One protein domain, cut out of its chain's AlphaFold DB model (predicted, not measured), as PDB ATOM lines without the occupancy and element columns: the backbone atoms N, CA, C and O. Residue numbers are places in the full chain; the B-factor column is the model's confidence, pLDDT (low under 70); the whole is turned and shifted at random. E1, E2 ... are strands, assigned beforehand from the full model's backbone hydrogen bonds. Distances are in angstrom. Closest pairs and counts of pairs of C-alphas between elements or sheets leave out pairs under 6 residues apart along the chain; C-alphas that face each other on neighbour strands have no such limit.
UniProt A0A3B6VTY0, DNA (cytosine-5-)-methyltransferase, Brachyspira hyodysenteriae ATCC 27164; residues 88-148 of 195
ATOM      1  N   SER A  88     -26.175 -27.748 -39.654       90.12
ATOM      2  CA  SER A  88     -27.464 -27.254 -40.149       90.12
ATOM      3  C   SER A  88     -28.576 -27.455 -39.116       90.12
ATOM      4  O   SER A  88     -29.404 -26.571 -38.928       90.12
ATOM      5  N   HIS A  89     -28.574 -28.564 -38.378       91.94
ATOM      6  CA  HIS A  89     -29.591 -28.847 -37.361       91.94
ATOM      7  C   HIS A  89     -29.401 -28.033 -36.071       91.94
ATOM      8  O   HIS A  89     -30.314 -27.935 -35.260       91.94
ATOM      9  N   GLN A  90     -28.239 -27.402 -35.890       91.31
ATOM     10  CA  GLN A  90     -27.975 -26.483 -34.777       91.31
ATOM     11  C   GLN A  90     -28.531 -25.071 -35.011       91.31
ATOM     12  O   GLN A  90     -28.499 -24.238 -34.105       91.31
ATOM     13  N   LYS A  91     -29.009 -24.770 -36.225       91.44
ATOM     14  CA  LYS A  91     -29.492 -23.441 -36.595       91.44
ATOM     15  C   LYS A  91     -30.993 -23.476 -36.848       91.44
ATOM     16  O   LYS A  91     -31.436 -24.064 -37.828       91.44
ATOM     17  N   LEU A  92     -31.751 -22.771 -36.013       92.44
ATOM     18  CA  LEU A  92     -33.174 -22.526 -36.222       92.44
ATOM     19  C   LEU A  92     -33.387 -21.132 -36.828       92.44
ATOM     20  O   LEU A  92     -32.926 -20.126 -36.289       92.44
ATOM     21  N   GLU A  93     -34.101 -21.071 -37.943       92.38
ATOM     22  CA  GLU A  93     -34.513 -19.847 -38.620       92.38
ATOM     23  C   GLU A  93     -36.021 -19.651 -38.437       92.38
ATOM     24  O   GLU A  93     -36.833 -20.229 -39.161       92.38
ATOM     25  N   TRP A  94     -36.392 -18.825 -37.457       91.69
ATOM     26  CA  TRP A  94     -37.782 -18.452 -37.202       91.69
ATOM     27  C   TRP A  94     -38.220 -17.343 -38.163       91.69
ATOM     28  O   TRP A  94     -37.886 -16.175 -37.966       91.69
ATOM     29  N   ASN A  95     -38.939 -17.700 -39.228       90.75
ATOM     30  CA  ASN A  95     -39.362 -16.768 -40.278       90.75
ATOM     31  C   ASN A  95     -40.843 -16.386 -40.149       90.75
ATOM     32  O   ASN A  95     -41.602 -16.397 -41.120       90.75
ATOM     33  N   ILE A  96     -41.258 -16.072 -38.925       90.12
ATOM     34  CA  ILE A  96     -42.608 -15.616 -38.604       90.12
ATOM     35  C   ILE A  96     -42.473 -14.241 -37.957       90.12
ATOM     36  O   ILE A  96     -41.826 -14.084 -36.920       90.12
ATOM     37  N   LYS A  97     -43.042 -13.233 -38.620       83.00
ATOM     38  CA  LYS A  97     -43.124 -11.860 -38.111       83.00
ATOM     39  C   LYS A  97     -44.403 -11.710 -37.284       83.00
ATOM     40  O   LYS A  97     -45.400 -12.329 -37.639       83.00
ATOM     41  N   ASN A  98     -44.379 -10.820 -36.290       78.88
ATOM     42  CA  ASN A  98     -45.490 -10.467 -35.387       78.88
ATOM     43  C   ASN A  98     -45.751 -11.480 -34.250       78.88
ATOM     44  O   ASN A  98     -45.090 -12.518 -34.140       78.88
ATOM     45  N   ASN A  99     -46.691 -11.128 -33.364       63.50
ATOM     46  CA  ASN A  99     -47.153 -11.942 -32.231       63.50
ATOM     47  C   ASN A  99     -48.099 -13.067 -32.682       63.50
ATOM     48  O   ASN A  99     -49.168 -13.257 -32.114       63.50
ATOM     49  N   ASP A 100     -47.695 -13.815 -33.707       78.19
ATOM     50  CA  ASP A 100     -48.349 -15.078 -34.022       78.19
ATOM     51  C   ASP A 100     -47.981 -16.136 -32.967       78.19
ATOM     52  O   ASP A 100     -47.067 -15.947 -32.152       78.19
ATOM     53  N   SER A 101     -48.690 -17.263 -33.014       88.88
ATOM     54  CA  SER A 101     -48.482 -18.420 -32.147       88.88
ATOM     55  C   SER A 101     -47.002 -18.801 -31.960       88.88
ATOM     56  O   SER A 101     -46.145 -18.655 -32.834       88.88
ATOM     57  N   ARG A 102     -46.666 -19.313 -30.777       89.06
ATOM     58  CA  ARG A 102     -45.358 -19.944 -30.517       89.06
ATOM     59  C   ARG A 102     -45.414 -21.464 -30.643       89.06
ATOM     60  O   ARG A 102     -44.411 -22.126 -30.390       89.06
ATOM     61  N   ASN A 103     -46.556 -22.006 -31.053       91.62
ATOM     62  CA  ASN A 103     -46.735 -23.425 -31.272       91.62
ATOM     63  C   ASN A 103     -46.195 -23.827 -32.655       91.62
ATOM     64  O   ASN A 103     -46.630 -23.311 -33.680       91.62
ATOM     65  N   LEU A 104     -45.248 -24.769 -32.690       92.75
ATOM     66  CA  LEU A 104     -44.675 -25.290 -33.935       92.75
ATOM     67  C   LEU A 104     -45.714 -25.978 -34.835       92.75
ATOM     68  O   LEU A 104     -45.539 -25.979 -36.052       92.75
ATOM     69  N   HIS A 105     -46.795 -26.517 -34.264       93.50
ATOM     70  CA  HIS A 105     -47.861 -27.190 -35.014       93.50
ATOM     71  C   HIS A 105     -48.620 -26.252 -35.973       93.50
ATOM     72  O   HIS A 105     -49.185 -26.690 -36.983       93.50
ATOM     73  N   ASP A 106     -48.548 -24.943 -35.731       92.19
ATOM     74  CA  ASP A 106     -49.195 -23.924 -36.559       92.19
ATOM     75  C   ASP A 106     -48.402 -23.594 -37.832       92.19
ATOM     76  O   ASP A 106     -48.880 -22.860 -38.699       92.19
ATOM     77  N   TYR A 107     -47.215 -24.179 -37.997       94.00
ATOM     78  CA  TYR A 107     -46.252 -23.778 -39.015       94.00
ATOM     79  C   TYR A 107     -45.788 -24.919 -39.915       94.00
ATOM     80  O   TYR A 107     -46.027 -26.098 -39.662       94.00
ATOM     81  N   ILE A 108     -45.126 -24.527 -41.004       94.00
ATOM     82  CA  ILE A 108     -44.374 -25.421 -41.878       94.00
ATOM     83  C   ILE A 108     -42.926 -25.429 -41.392       94.00
ATOM     84  O   ILE A 108     -42.315 -24.369 -41.227       94.00
ATOM     85  N   ILE A 109     -42.371 -26.619 -41.193       94.69
ATOM     86  CA  ILE A 109     -40.978 -26.832 -40.807       94.69
ATOM     87  C   ILE A 109     -40.234 -27.414 -42.005       94.69
ATOM     88  O   ILE A 109     -40.716 -28.328 -42.664       94.69
ATOM     89  N   GLN A 110     -39.044 -26.906 -42.302       92.38
ATOM     90  CA  GLN A 110     -38.225 -27.425 -43.390       92.38
ATOM     91  C   GLN A 110     -36.764 -27.523 -42.977       92.38
ATOM     92  O   GLN A 110     -36.151 -26.530 -42.576       92.38
ATOM     93  N   PHE A 111     -36.173 -28.701 -43.152       91.81
ATOM     94  CA  PHE A 111     -34.731 -28.860 -43.042       91.81
ATOM     95  C   PHE A 111     -34.069 -28.369 -44.330       91.81
ATOM     96  O   PHE A 111     -34.454 -28.741 -45.435       91.81
ATOM     97  N   ARG A 112     -33.065 -27.506 -44.196       88.88
ATOM     98  CA  ARG A 112     -32.269 -26.977 -45.306       88.88
ATOM     99  C   ARG A 112     -30.785 -27.197 -45.023       88.88
ATOM    100  O   ARG A 112     -30.390 -27.262 -43.857       88.88
ATOM    101  N   PRO A 113     -29.920 -27.196 -46.056       87.75
ATOM    102  CA  PRO A 113     -28.472 -27.256 -45.852       87.75
ATOM    103  C   PRO A 113     -27.948 -26.135 -44.944       87.75
ATOM    104  O   PRO A 113     -26.953 -26.307 -44.246       87.75
ATOM    105  N   SER A 114     -28.632 -24.986 -44.924       88.12
ATOM    106  CA  SER A 114     -28.256 -23.826 -44.117       88.12
ATOM    107  C   SER A 114     -28.821 -23.818 -42.696       88.12
ATOM    108  O   SER A 114     -28.366 -22.987 -41.912       88.12
ATOM    109  N   GLY A 115     -29.823 -24.643 -42.374       93.00
ATOM    110  CA  GLY A 115     -30.607 -24.506 -41.144       93.00
ATOM    111  C   GLY A 115     -31.966 -25.208 -41.178       93.00
ATOM    112  O   GLY A 115     -32.455 -25.575 -42.242       93.00
ATOM    113  N   ILE A 116     -32.615 -25.324 -40.024       94.38
ATOM    114  CA  ILE A 116     -34.032 -25.680 -39.900       94.38
ATOM    115  C   ILE A 116     -34.842 -24.390 -39.974       94.38
ATOM    116  O   ILE A 116     -34.638 -23.486 -39.167       94.38
ATOM    117  N   ARG A 117     -35.755 -24.279 -40.934       93.88
ATOM    118  CA  ARG A 117     -36.608 -23.103 -41.110       93.88
ATOM    119  C   ARG A 117     -38.026 -23.391 -40.655       93.88
ATOM    120  O   ARG A 117     -38.569 -24.439 -40.982       93.88
ATOM    121  N   VAL A 118     -38.622 -22.421 -39.971       94.50
ATOM    122  CA  VAL A 118     -40.040 -22.425 -39.605       94.50
ATOM    123  C   VAL A 118     -40.714 -21.239 -40.286       94.50
ATOM    124  O   VAL A 118     -40.237 -20.106 -40.169       94.50
ATOM    125  N   SER A 119     -41.786 -21.490 -41.035       93.56
ATOM    126  CA  SER A 119     -42.521 -20.473 -41.793       93.56
ATOM    127  C   SER A 119     -44.035 -20.634 -41.679       93.56
ATOM    128  O   SER A 119     -44.543 -21.703 -41.349       93.56
ATOM    129  N   LYS A 120     -44.762 -19.557 -41.985       91.50
ATOM    130  CA  LYS A 120     -46.227 -19.554 -42.075       91.50
ATOM    131  C   LYS A 120     -46.737 -20.543 -43.129       91.50
ATOM    132  O   LYS A 120     -46.039 -20.837 -44.095       91.50
ATOM    133  N   LYS A 121     -47.985 -20.987 -42.949       87.62
ATOM    134  CA  LYS A 121     -48.755 -21.791 -43.916       87.62
ATOM    135  C   LYS A 121     -49.378 -20.943 -45.047       87.62
ATOM    136  O   LYS A 121     -50.177 -21.448 -45.817       87.62
ATOM    137  N   ASP A 122     -49.009 -19.661 -45.142       86.81
ATOM    138  CA  ASP A 122     -49.476 -18.711 -46.169       86.81
ATOM    139  C   ASP A 122     -48.734 -18.846 -47.507       86.81
ATOM    140  O   ASP A 122     -49.125 -18.262 -48.515       86.81
ATOM    141  N   ARG A 123     -47.628 -19.585 -47.505       85.88
ATOM    142  CA  ARG A 123     -46.783 -19.840 -48.659       85.88
ATOM    143  C   ARG A 123     -46.152 -21.207 -48.493       85.88
ATOM    144  O   ARG A 123     -45.718 -21.562 -47.395       85.88
ATOM    145  N   PHE A 124     -46.036 -21.943 -49.585       85.75
ATOM    146  CA  PHE A 124     -45.342 -23.217 -49.557       85.75
ATOM    147  C   PHE A 124     -43.893 -23.044 -50.033       85.75
ATOM    148  O   PHE A 124     -43.653 -22.342 -51.019       85.75
ATOM    149  N   PRO A 125     -42.893 -23.606 -49.331       83.56
ATOM    150  CA  PRO A 125     -41.523 -23.581 -49.825       83.56
ATOM    151  C   PRO A 125     -41.413 -24.424 -51.100       83.56
ATOM    152  O   PRO A 125     -42.082 -25.443 -51.232       83.56
ATOM    153  N   SER A 126     -40.528 -24.039 -52.018       82.81
ATOM    154  CA  SER A 126     -40.278 -24.824 -53.229       82.81
ATOM    155  C   SER A 126     -39.946 -26.279 -52.887       82.81
ATOM    156  O   SER A 126     -39.121 -26.543 -52.003       82.81
ATOM    157  N   LEU A 127     -40.585 -27.205 -53.602       84.44
ATOM    158  CA  LEU A 127     -40.253 -28.623 -53.555       84.44
ATOM    159  C   LEU A 127     -38.876 -28.824 -54.190       84.44
ATOM    160  O   LEU A 127     -38.603 -28.297 -55.265       84.44
ATOM    161  N   VAL A 128     -37.994 -29.556 -53.512       77.50
ATOM    162  CA  VAL A 128     -36.621 -29.790 -53.976       77.50
ATOM    163  C   VAL A 128     -36.453 -31.264 -54.313       77.50
ATOM    164  O   VAL A 128     -36.641 -32.129 -53.465       77.50
ATOM    165  N   SER A 129     -36.033 -31.533 -55.547       73.06
ATOM    166  CA  SER A 129     -35.893 -32.885 -56.107       73.06
ATOM    167  C   SER A 129     -34.731 -33.706 -55.518       73.06
ATOM    168  O   SER A 129     -34.691 -34.928 -55.636       73.06
ATOM    169  N   ILE A 130     -33.754 -33.044 -54.890       67.31
ATOM    170  CA  ILE A 130     -32.453 -33.651 -54.563       67.31
ATOM    171  C   ILE A 130     -32.485 -34.476 -53.271       67.31
ATOM    172  O   ILE A 130     -31.773 -35.468 -53.179       67.31
ATOM    173  N   ASN A 131     -33.263 -34.073 -52.260       73.38
ATOM    174  CA  ASN A 131     -33.174 -34.658 -50.920       73.38
ATOM    175  C   ASN A 131     -34.537 -34.718 -50.231       73.38
ATOM    176  O   ASN A 131     -35.129 -33.674 -49.950       73.38
ATOM    177  N   LEU A 132     -34.964 -35.922 -49.838       79.62
ATOM    178  CA  LEU A 132     -36.220 -36.132 -49.102       79.62
ATOM    179  C   LEU A 132     -36.249 -35.413 -47.752       79.62
ATOM    180  O   LEU A 132     -37.303 -35.003 -47.288       79.62
ATOM    181  N   THR A 133     -35.087 -35.184 -47.141       79.19
ATOM    182  CA  THR A 133     -34.994 -34.431 -45.883       79.19
ATOM    183  C   THR A 133     -35.455 -32.982 -46.025       79.19
ATOM    184  O   THR A 133     -35.808 -32.367 -45.028       79.19
ATOM    185  N   GLN A 134     -35.488 -32.428 -47.241       85.44
ATOM    186  CA  GLN A 134     -35.978 -31.070 -47.495       85.44
ATOM    187  C   GLN A 134     -37.483 -31.014 -47.777       85.44
ATOM    188  O   GLN A 134     -38.019 -29.913 -47.966       85.44
ATOM    189  N   ILE A 135     -38.164 -32.168 -47.793       90.88
ATOM    190  CA  ILE A 135     -39.621 -32.222 -47.875       90.88
ATOM    191  C   ILE A 135     -40.187 -31.506 -46.645       90.88
ATOM    192  O   ILE A 135     -39.745 -31.761 -45.520       90.88
ATOM    193  N   PRO A 136     -41.131 -30.572 -46.832       92.81
ATOM    194  CA  PRO A 136     -41.697 -29.841 -45.714       92.81
ATOM    195  C   PRO A 136     -42.463 -30.751 -44.758       92.81
ATOM    196  O   PRO A 136     -43.159 -31.683 -45.161       92.81
ATOM    197  N   ILE A 137     -42.330 -30.433 -43.479       94.00
ATOM    198  CA  ILE A 137     -43.017 -31.072 -42.370       94.00
ATOM    199  C   ILE A 137     -44.142 -30.145 -41.929       94.00
ATOM    200  O   ILE A 137     -43.940 -28.945 -41.725       94.00
ATOM    201  N   VAL A 138     -45.326 -30.715 -41.767       94.25
ATOM    202  CA  VAL A 138     -46.530 -30.035 -41.293       94.25
ATOM    203  C   VAL A 138     -47.111 -30.802 -40.115       94.25
ATOM    204  O   VAL A 138     -46.759 -31.962 -39.883       94.25
ATOM    205  N   SER A 139     -48.000 -30.162 -39.358       93.31
ATOM    206  CA  SER A 139     -48.804 -30.891 -38.381       93.31
ATOM    207  C   SER A 139     -50.071 -31.449 -39.022       93.31
ATOM    208  O   SER A 139     -50.749 -30.718 -39.741       93.31
ATOM    209  N   SER A 140     -50.383 -32.722 -38.768       82.50
ATOM    210  CA  SER A 140     -51.564 -33.405 -39.319       82.50
ATOM    211  C   SER A 140     -52.861 -33.095 -38.573       82.50
ATOM    212  O   SER A 140     -53.907 -32.969 -39.194       82.50
ATOM    213  N   ASP A 141     -52.789 -32.991 -37.250       81.75
ATOM    214  CA  ASP A 141     -53.929 -32.946 -36.318       81.75
ATOM    215  C   ASP A 141     -53.700 -31.945 -35.168       81.75
ATOM    216  O   ASP A 141     -54.398 -31.970 -34.158       81.75
ATOM    217  N   GLY A 142     -52.680 -31.091 -35.291       83.06
ATOM    218  CA  GLY A 142     -52.244 -30.182 -34.230       83.06
ATOM    219  C   GLY A 142     -51.359 -30.828 -33.158       83.06
ATOM    220  O   GLY A 142     -50.856 -30.101 -32.308       83.06
ATOM    221  N   ASN A 143     -51.125 -32.146 -33.219       86.25
ATOM    222  CA  ASN A 143     -50.367 -32.900 -32.213       86.25
ATOM    223  C   ASN A 143     -49.185 -33.678 -32.802       86.25
ATOM    224  O   ASN A 143     -48.156 -33.843 -32.151       86.25
ATOM    225  N   ASN A 144     -49.302 -34.133 -34.046       93.62
ATOM    226  CA  ASN A 144     -48.309 -34.956 -34.720       93.62
ATOM    227  C   ASN A 144     -47.687 -34.202 -35.895       93.62
ATOM    228  O   ASN A 144     -48.373 -33.463 -36.607       93.62
ATOM    229  N   PHE A 145     -46.380 -34.384 -36.089       95.12
ATOM    230  CA  PHE A 145     -45.638 -33.873 -37.242       95.12
ATOM    231  C   PHE A 145     -45.458 -34.977 -38.280       95.12
ATOM    232  O   PHE A 145     -45.077 -36.095 -37.938       95.12
ATOM    233  N   ARG A 146     -45.664 -34.647 -39.556       93.75
ATOM    234  CA  ARG A 146     -45.395 -35.545 -40.685       93.75
ATOM    235  C   ARG A 146     -44.844 -34.780 -41.879       93.75
ATOM    236  O   ARG A 146     -45.078 -33.581 -42.017       93.75
ATOM    237  N   TYR A 147     -44.155 -35.490 -42.762       93.19
ATOM    238  CA  TYR A 147     -43.888 -34.979 -44.102       93.19
ATOM    239  C   TYR A 147     -45.198 -34.855 -44.886       93.19
ATOM    240  O   TYR A 147     -46.169 -35.579 -44.624       93.19
ATOM    241  N   ILE A 148     -45.234 -33.922 -45.831       93.31
ATOM    242  CA  ILE A 148     -46.366 -33.822 -46.750       93.31
ATOM    243  C   ILE A 148     -46.477 -35.066 -47.647       93.31
ATOM    244  O   ILE A 148     -45.479 -35.747 -47.917       93.31
TER     245      ILE A 148
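Overview. This is residues 88 to 148 of the 195 residues of the protein "DNA (cytosine-5-)-methyltransferase" of Brachyspira hyodysenteriae ATCC 27164 (UniProt A0A3B6VTY0). There is little regular structure: a small mixed sheet, E1 E3 E2, has the short antiparallel hairpin E4 and E5 beyond its edge strand E2, and two long loops, residues 96 to 107 and 120 to 136. The 61 printed residues include five strands, E1 to E5 along the chain, holding 20 residues, and no named helix: all strand. The whole is compact, radius of gyration of the C-alphas 11.3 A, spanning 33 by 23 by 21 A.

Arrangement. E3, residues 115 to 119, is parallel to E1, residues 92 to 95; N 93 and O 116 are 2.8 A apart. E3 forms a hairpin with E2, residues 108 to 112; N 110 and O 117 are 2.8 A apart. The closest C-alphas of E2 and E4, residues 137 to 139, are Ile 109 and Ile 137, 5.0 A. E4 pairs with E5, residues 145 to 147; N 138 and O 146 are 2.9 A apart.

Along the chain. E2 measures 12.7 A, E3 12.6 A. C-alpha 92 is at (-33.174, -22.526, -36.222), C-alpha 147 at (-43.888, -34.979, -44.102).

Size, cuts and confidence. The printed part has no cut. Links E1 to E2 and E3 to E4 are long. Residues 99 and 130 have pLDDT under 70.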